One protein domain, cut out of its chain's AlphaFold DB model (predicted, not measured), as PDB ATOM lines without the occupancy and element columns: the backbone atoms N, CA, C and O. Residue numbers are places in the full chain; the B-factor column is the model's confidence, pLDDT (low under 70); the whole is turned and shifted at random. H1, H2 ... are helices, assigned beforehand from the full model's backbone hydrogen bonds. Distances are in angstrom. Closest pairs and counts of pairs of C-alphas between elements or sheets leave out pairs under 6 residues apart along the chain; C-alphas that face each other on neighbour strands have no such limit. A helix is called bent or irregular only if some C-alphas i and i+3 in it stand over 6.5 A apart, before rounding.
ATOM      1  N   SER A  34       6.987  17.192  55.902       85.12
ATOM      2  CA  SER A  34       7.992  16.496  56.710       85.12
ATOM      3  C   SER A  34       8.661  17.425  57.726       85.12
ATOM      4  O   SER A  34       8.913  17.013  58.859       85.12
ATOM      5  N   THR A  35       8.876  18.698  57.378       86.38
ATOM      6  CA  THR A  35       9.401  19.714  58.303       86.38
ATOM      7  C   THR A  35       8.415  20.001  59.431       86.38
ATOM      8  O   THR A  35       8.794  19.941  60.604       86.38
ATOM      9  N   TYR A  36       7.144  20.267  59.112       89.38
ATOM     10  CA  TYR A  36       6.115  20.495  60.129       89.38
ATOM     11  C   TYR A  36       5.902  19.274  61.017       89.38
ATOM     12  O   TYR A  36       5.816  19.416  62.237       89.38
ATOM     13  N   TRP A  37       5.874  18.080  60.428       90.12
ATOM     14  CA  TRP A  37       5.802  16.824  61.161       90.12
ATOM     15  C   TRP A  37       7.008  16.653  62.090       90.12
ATOM     16  O   TRP A  37       6.834  16.368  63.272       90.12
ATOM     17  N   GLY A  38       8.221  16.925  61.603       89.56
ATOM     18  CA  GLY A  38       9.446  16.889  62.400       89.56
ATOM     19  C   GLY A  38       9.381  17.818  63.614       89.56
ATOM     20  O   GLY A  38       9.642  17.388  64.740       89.56
ATOM     21  N   TYR A  39       8.955  19.070  63.426       90.25
ATOM     22  CA  TYR A  39       8.731  19.992  64.542       90.25
ATOM     23  C   TYR A  39       7.611  19.520  65.477       90.25
ATOM     24  O   TYR A  39       7.780  19.590  66.693       90.25
ATOM     25  N   ALA A  40       6.495  19.007  64.952       91.19
ATOM     26  CA  ALA A  40       5.387  18.498  65.758       91.19
ATOM     27  C   ALA A  40       5.830  17.334  66.656       91.19
ATOM     28  O   ALA A  40       5.539  17.341  67.853       91.19
ATOM     29  N   VAL A  41       6.600  16.389  66.110       92.06
ATOM     30  CA  VAL A  41       7.203  15.278  66.855       92.06
ATOM     31  C   VAL A  41       8.150  15.815  67.929       92.06
ATOM     32  O   VAL A  41       7.986  15.485  69.104       92.06
ATOM     33  N   LEU A  42       9.095  16.694  67.580       90.00
ATOM     34  CA  LEU A  42      10.047  17.266  68.543       90.00
ATOM     35  C   LEU A  42       9.347  18.016  69.687       90.00
ATOM     36  O   LEU A  42       9.732  17.868  70.849       90.00
ATOM     37  N   ILE A  43       8.308  18.790  69.374       91.62
ATOM     38  CA  ILE A  43       7.518  19.537  70.358       91.62
ATOM     39  C   ILE A  43       6.715  18.576  71.243       91.62
ATOM     40  O   ILE A  43       6.733  18.725  72.466       91.62
ATOM     41  N   ALA A  44       6.061  17.563  70.668       93.19
ATOM     42  CA  ALA A  44       5.320  16.556  71.427       93.19
ATOM     43  C   ALA A  44       6.237  15.817  72.417       93.19
ATOM     44  O   ALA A  44       5.947  15.776  73.614       93.19
ATOM     45  N   PHE A  45       7.393  15.332  71.955       92.12
ATOM     46  CA  PHE A  45       8.402  14.711  72.819       92.12
ATOM     47  C   PHE A  45       8.950  15.678  73.876       92.12
ATOM     48  O   PHE A  45       9.189  15.277  75.016       92.12
ATOM     49  N   GLY A  46       9.131  16.955  73.528       90.75
ATOM     50  CA  GLY A  46       9.532  17.995  74.472       90.75
ATOM     51  C   GLY A  46       8.534  18.153  75.621       90.75
ATOM     52  O   GLY A  46       8.948  18.197  76.780       90.75
ATOM     53  N   TYR A  47       7.231  18.178  75.321       90.94
ATOM     54  CA  TYR A  47       6.176  18.268  76.336       90.94
ATOM     55  C   TYR A  47       6.042  16.995  77.172       90.94
ATOM     56  O   TYR A  47       5.867  17.095  78.385       90.94
ATOM     57  N   VAL A  48       6.175  15.811  76.565       91.62
ATOM     58  CA  VAL A  48       6.212  14.539  77.308       91.62
ATOM     59  C   VAL A  48       7.382  14.537  78.293       91.62
ATOM     60  O   VAL A  48       7.205  14.177  79.453       91.62
ATOM     61  N   ARG A  49       8.562  15.013  77.883       87.44
ATOM     62  CA  ARG A  49       9.718  15.118  78.783       87.44
ATOM     63  C   ARG A  49       9.510  16.156  79.886       87.44
ATOM     64  O   ARG A  49       9.868  15.883  81.022       87.44
ATOM     65  N   ASP A  50       8.904  17.311  79.595       87.19
ATOM     66  CA  ASP A  50       8.517  18.284  80.633       87.19
ATOM     67  C   ASP A  50       7.529  17.675  81.644       87.19
ATOM     68  O   ASP A  50       7.642  17.940  82.839       87.19
ATOM     69  N   LEU A  51       6.582  16.845  81.194       87.19
ATOM     70  CA  LEU A  51       5.659  16.130  82.076       87.19
ATOM     71  C   LEU A  51       6.404  15.131  82.974       87.19
ATOM     72  O   LEU A  51       6.200  15.137  84.185       87.19
ATOM     73  N   VAL A  52       7.293  14.317  82.401       87.25
ATOM     74  CA  VAL A  52       8.114  13.356  83.155       87.25
ATOM     75  C   VAL A  52       9.013  14.075  84.163       87.25
ATOM     76  O   VAL A  52       9.024  13.705  85.332       87.25
ATOM     77  N   ASP A  53       9.697  15.151  83.764       84.25
ATOM     78  CA  ASP A  53      10.568  15.925  84.657       84.25
ATOM     79  C   ASP A  53       9.776  16.539  85.828       84.25
ATOM     80  O   ASP A  53      10.291  16.628  86.946       84.25
ATOM     81  N   ARG A  54       8.507  16.927  85.614       82.06
ATOM     82  CA  ARG A  54       7.605  17.354  86.701       82.06
ATOM     83  C   ARG A  54       7.247  16.206  87.639       82.06
ATOM     84  O   ARG A  54       7.246  16.416  88.846       82.06
ATOM     85  N   LEU A  55       6.971  15.015  87.107       85.44
ATOM     86  CA  LEU A  55       6.646  13.831  87.911       85.44
ATOM     87  C   LEU A  55       7.842  13.337  88.742       85.44
ATOM     88  O   LEU A  55       7.654  12.864  89.857       85.44
ATOM     89  N   VAL A  56       9.066  13.484  88.227       84.06
ATOM     90  CA  VAL A  56      10.318  13.057  88.888       84.06
ATOM     91  C   VAL A  56      10.928  14.176  89.758       84.06
ATOM     92  O   VAL A  56      11.970  13.995  90.381       84.06
ATOM     93  N   GLY A  57      10.293  15.353  89.833       70.19
ATOM     94  CA  GLY A  57      10.759  16.475  90.659       70.19
ATOM     95  C   GLY A  57      12.017  17.183  90.135       70.19
ATOM     96  O   GLY A  57      12.637  17.950  90.864       70.19
ATOM     97  N   GLN A  58      12.394  16.957  88.873       64.00
ATOM     98  CA  GLN A  58      13.547  17.582  88.207       64.00
ATOM     99  C   GLN A  58      13.169  18.800  87.347       64.00
ATOM    100  O   GLN A  58      14.014  19.371  86.653       64.00
ATOM    101  N   SER A  59      11.900  19.215  87.369       63.31
ATOM    102  CA  SER A  59      11.433  20.384  86.626       63.31
ATOM    103  C   SER A  59      12.198  21.638  87.055       63.31
ATOM    104  O   SER A  59      12.123  22.055  88.210       63.31
ATOM    105  N   ARG A  60      12.874  22.298  86.107       63.81
ATOM    106  CA  ARG A  60      13.397  23.656  86.306       63.81
ATOM    107  C   ARG A  60      12.210  24.597  86.490       63.81
ATOM    108  O   ARG A  60      11.551  24.948  85.519       63.81
ATOM    109  N   GLN A  61      11.900  24.939  87.732       61.72
ATOM    110  CA  GLN A  61      10.918  25.967  88.054       61.72
ATOM    111  C   GLN A  61      11.650  27.251  88.411       61.72
ATOM    112  O   GLN A  61      12.740  27.223  88.988       61.72
ATOM    113  N   THR A  62      11.045  28.384  88.066       63.47
ATOM    114  CA  THR A  62      11.449  29.660  88.643       63.47
ATOM    115  C   THR A  62      11.384  29.525  90.166       63.47
ATOM    116  O   THR A  62      10.360  29.055  90.671       63.47
ATOM    117  N   PRO A  63      12.458  29.871  90.902       65.81
ATOM    118  CA  PRO A  63      12.441  29.774  92.353       65.81
ATOM    119  C   PRO A  63      11.220  30.508  92.932       65.81
ATOM    120  O   PRO A  63      10.850  31.566  92.410       65.81
ATOM    121  N   PRO A  64      10.581  29.979  93.990       65.38
ATOM    122  CA  PRO A  64       9.415  30.616  94.590       65.38
ATOM    123  C   PRO A  64       9.693  32.084  94.939       65.38
ATOM    124  O   PRO A  64      10.719  32.398  95.539       65.38
ATOM    125  N   GLY A  65       8.783  32.982  94.553       74.00
ATOM    126  CA  GLY A  65       8.915  34.426  94.786       74.00
ATOM    127  C   GLY A  65       9.647  35.211  93.690       74.00
ATOM    128  O   GLY A  65       9.710  36.433  93.779       74.00
ATOM    129  N   TYR A  66      10.148  34.550  92.641       70.56
ATOM    130  CA  TYR A  66      10.767  35.214  91.492       70.56
ATOM    131  C   TYR A  66       9.824  35.221  90.286       70.56
ATOM    132  O   TYR A  66       9.140  34.238  90.005       70.56
ATOM    133  N   ALA A  67       9.799  36.333  89.547       77.44
ATOM    134  CA  ALA A  67       9.126  36.384  88.255       77.44
ATOM    135  C   ALA A  67       9.934  35.581  87.215       77.44
ATOM    136  O   ALA A  67      11.169  35.646  87.228       77.44
ATOM    137  N   PRO A  68       9.282  34.829  86.310       71.69
ATOM    138  CA  PRO A  68       9.981  34.157  85.223       71.69
ATOM    139  C   PRO A  68      10.679  35.197  84.334       71.69
ATOM    140  O   PRO A  68      10.059  36.153  83.874       71.69
ATOM    141  N   ILE A  69      11.986  35.017  84.120       75.50
ATOM    142  CA  ILE A  69      12.830  35.945  83.342       75.50
ATOM    143  C   ILE A  69      12.545  35.827  81.834       75.50
ATOM    144  O   ILE A  69      12.717  36.787  81.089       75.50
ATOM    145  N   VAL A  70      12.091  34.654  81.389       77.94
ATOM    146  CA  VAL A  70      11.752  34.336  79.996       77.94
ATOM    147  C   VAL A  70      10.339  33.772  79.922       77.94
ATOM    148  O   VAL A  70       9.838  33.207  80.896       77.94
ATOM    149  N   LYS A  71       9.681  33.916  78.771       80.12
ATOM    150  CA  LYS A  71       8.339  33.353  78.572       80.12
ATOM    151  C   LYS A  71       8.412  31.828  78.463       80.12
ATOM    152  O   LYS A  71       9.358  31.296  77.888       80.12
ATOM    153  N   ASP A  72       7.362  31.131  78.896       78.62
ATOM    154  CA  ASP A  72       7.315  29.657  78.917       78.62
ATOM    155  C   ASP A  72       7.667  28.990  77.576       78.62
ATOM    156  O   ASP A  72       8.306  27.941  77.544       78.62
ATOM    157  N   HIS A  73       7.269  29.585  76.447       81.06
ATOM    158  CA  HIS A  73       7.561  29.034  75.120       81.06
ATOM    159  C   HIS A  73       9.013  29.262  74.675       81.06
ATOM    160  O   HIS A  73       9.575  28.406  73.995       81.06
ATOM    161  N   GLU A  74       9.630  30.383  75.061       83.50
ATOM    162  CA  GLU A  74      11.047  30.671  74.797       83.50
ATOM    163  C   GLU A  74      11.937  29.750  75.634       83.50
ATOM    164  O   GLU A  74      12.899  29.173  75.123       83.50
ATOM    165  N   ASP A  75      11.571  29.549  76.902       84.31
ATOM    166  CA  ASP A  75      12.212  28.577  77.785       84.31
ATOM    167  C   ASP A  75      12.093  27.151  77.223       84.31
ATOM    168  O   ASP A  75      13.098  26.448  77.080       84.31
ATOM    169  N   PHE A  76      10.883  26.745  76.821       87.25
ATOM    170  CA  PHE A  76      10.647  25.447  76.193       87.25
ATOM    171  C   PHE A  76      11.513  25.254  74.945       87.25
ATOM    172  O   PHE A  76      12.228  24.253  74.841       87.25
ATOM    173  N   TYR A  77      11.490  26.219  74.017       87.75
ATOM    174  CA  TYR A  77      12.283  26.157  72.792       87.75
ATOM    175  C   TYR A  77      13.776  26.040  73.105       87.75
ATOM    176  O   TYR A  77      14.462  25.165  72.572       87.75
ATOM    177  N   THR A  78      14.265  26.867  74.031       86.69
ATOM    178  CA  THR A  78      15.672  26.882  74.432       86.69
ATOM    179  C   THR A  78      16.096  25.525  74.985       86.69
ATOM    180  O   THR A  78      17.057  24.929  74.496       86.69
ATOM    181  N   ARG A  79      15.359  24.994  75.966       85.44
ATOM    182  CA  ARG A  79      15.695  23.732  76.642       85.44
ATOM    183  C   ARG A  79      15.529  22.505  75.755       85.44
ATOM    184  O   ARG A  79      16.313  21.564  75.879       85.44
ATOM    185  N   ARG A  80      14.472  22.455  74.940       87.56
ATOM    186  CA  ARG A  80      14.065  21.226  74.237       87.56
ATOM    187  C   ARG A  80      14.531  21.162  72.790       87.56
ATOM    188  O   ARG A  80      14.762  20.052  72.313       87.56
ATOM    189  N   LEU A  81      14.720  22.304  72.129       88.06
ATOM    190  CA  LEU A  81      15.152  22.372  70.734       88.06
ATOM    191  C   LEU A  81      16.567  22.950  70.616       88.06
ATOM    192  O   LEU A  81      17.488  22.219  70.261       88.06
ATOM    193  N   TYR A  82      16.769  24.221  70.976       87.69
ATOM    194  CA  TYR A  82      18.036  24.924  70.727       87.69
ATOM    195  C   TYR A  82      19.244  24.271  71.411       87.69
ATOM    196  O   TYR A  82      20.264  24.064  70.757       87.69
ATOM    197  N   MET A  83      19.144  23.885  72.694       87.25
ATOM    198  CA  MET A  83      20.267  23.256  73.410       87.25
ATOM    199  C   MET A  83      20.805  22.023  72.677       87.25
ATOM    200  O   MET A  83      22.015  21.864  72.601       87.25
ATOM    201  N   ARG A  84      19.950  21.211  72.043       86.06
ATOM    202  CA  ARG A  84      20.377  19.998  71.316       86.06
ATOM    203  C   ARG A  84      21.221  20.288  70.072       86.06
ATOM    204  O   ARG A  84      21.969  19.415  69.644       86.06
ATOM    205  N   LEU A  85      21.090  21.490  69.516       87.75
ATOM    206  CA  LEU A  85      21.732  21.939  68.278       87.75
ATOM    207  C   LEU A  85      22.821  22.995  68.550       87.75
ATOM    208  O   LEU A  85      23.414  23.545  67.623       87.75
ATOM    209  N   ARG A  86      23.084  23.313  69.826       88.75
ATOM    210  CA  ARG A  86      23.980  24.405  70.236       88.75
ATOM    211  C   ARG A  86      25.420  24.208  69.764       88.75
ATOM    212  O   ARG A  86      26.141  25.181  69.567       88.75
ATOM    213  N   ASP A  87      25.863  22.968  69.597       89.31
ATOM    214  CA  ASP A  87      27.171  22.637  69.028       89.31
ATOM    215  C   ASP A  87      27.324  23.088  67.572       89.31
ATOM    216  O   ASP A  87      28.403  23.557  67.210       89.31
TER     217      ASP A  87
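What this domain is: This is residues 34 to 87 of the 994 residues of a protein of Plasmodiophora brassicae (UniProt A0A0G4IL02). A long helix, H1, is crossed steeply near its middle by a shorter, kinked helix, H2; a wide loop joins them, and its residues 63 to 69 stick out. The printed part has 54 residues with two named helices, H1 then H2, and no named strand: all helix. It is loose, with a radius of gyration of the C-alphas of 12.6 A, and elongated, spanning 42 by 23 by 20 A.

How they stand to each other: Start from H1, residues 34 to 55, where each O i to N i+4 pair is within hydrogen-bond range; in H2, residues 72 to 87, 7 of 12 are. Look at Gly 46 and Arg 80: their C-alphas, the closest of the two helices, are 5.6 A apart. H1 touches H2 with residues 42 to 46 alone, and H2 touches H1 with residues 76 to 81 alone. They run opposite ways at a steep tilt of 69 degrees, only just short of about perpendicular.

Where its parts are: Find C-alpha 34 at (7.992, 16.496, 56.710); H1 runs 31.3 A to C-alpha 55. H2 runs 23.3 A to C-alpha 87 at (27.171, 22.637, 69.028), with a kink of 38 degrees near residue 81; it is irregular, C-alphas 84 and 87 being 7.6 A apart.

The domain as a whole: The printed part has no cut. The C-alphas of Ser 34 and Gly 65 are the farthest apart, 42.1 A. The link, residues 56 to 71, is long; pLDDT is under 70 at residues 58 to 64.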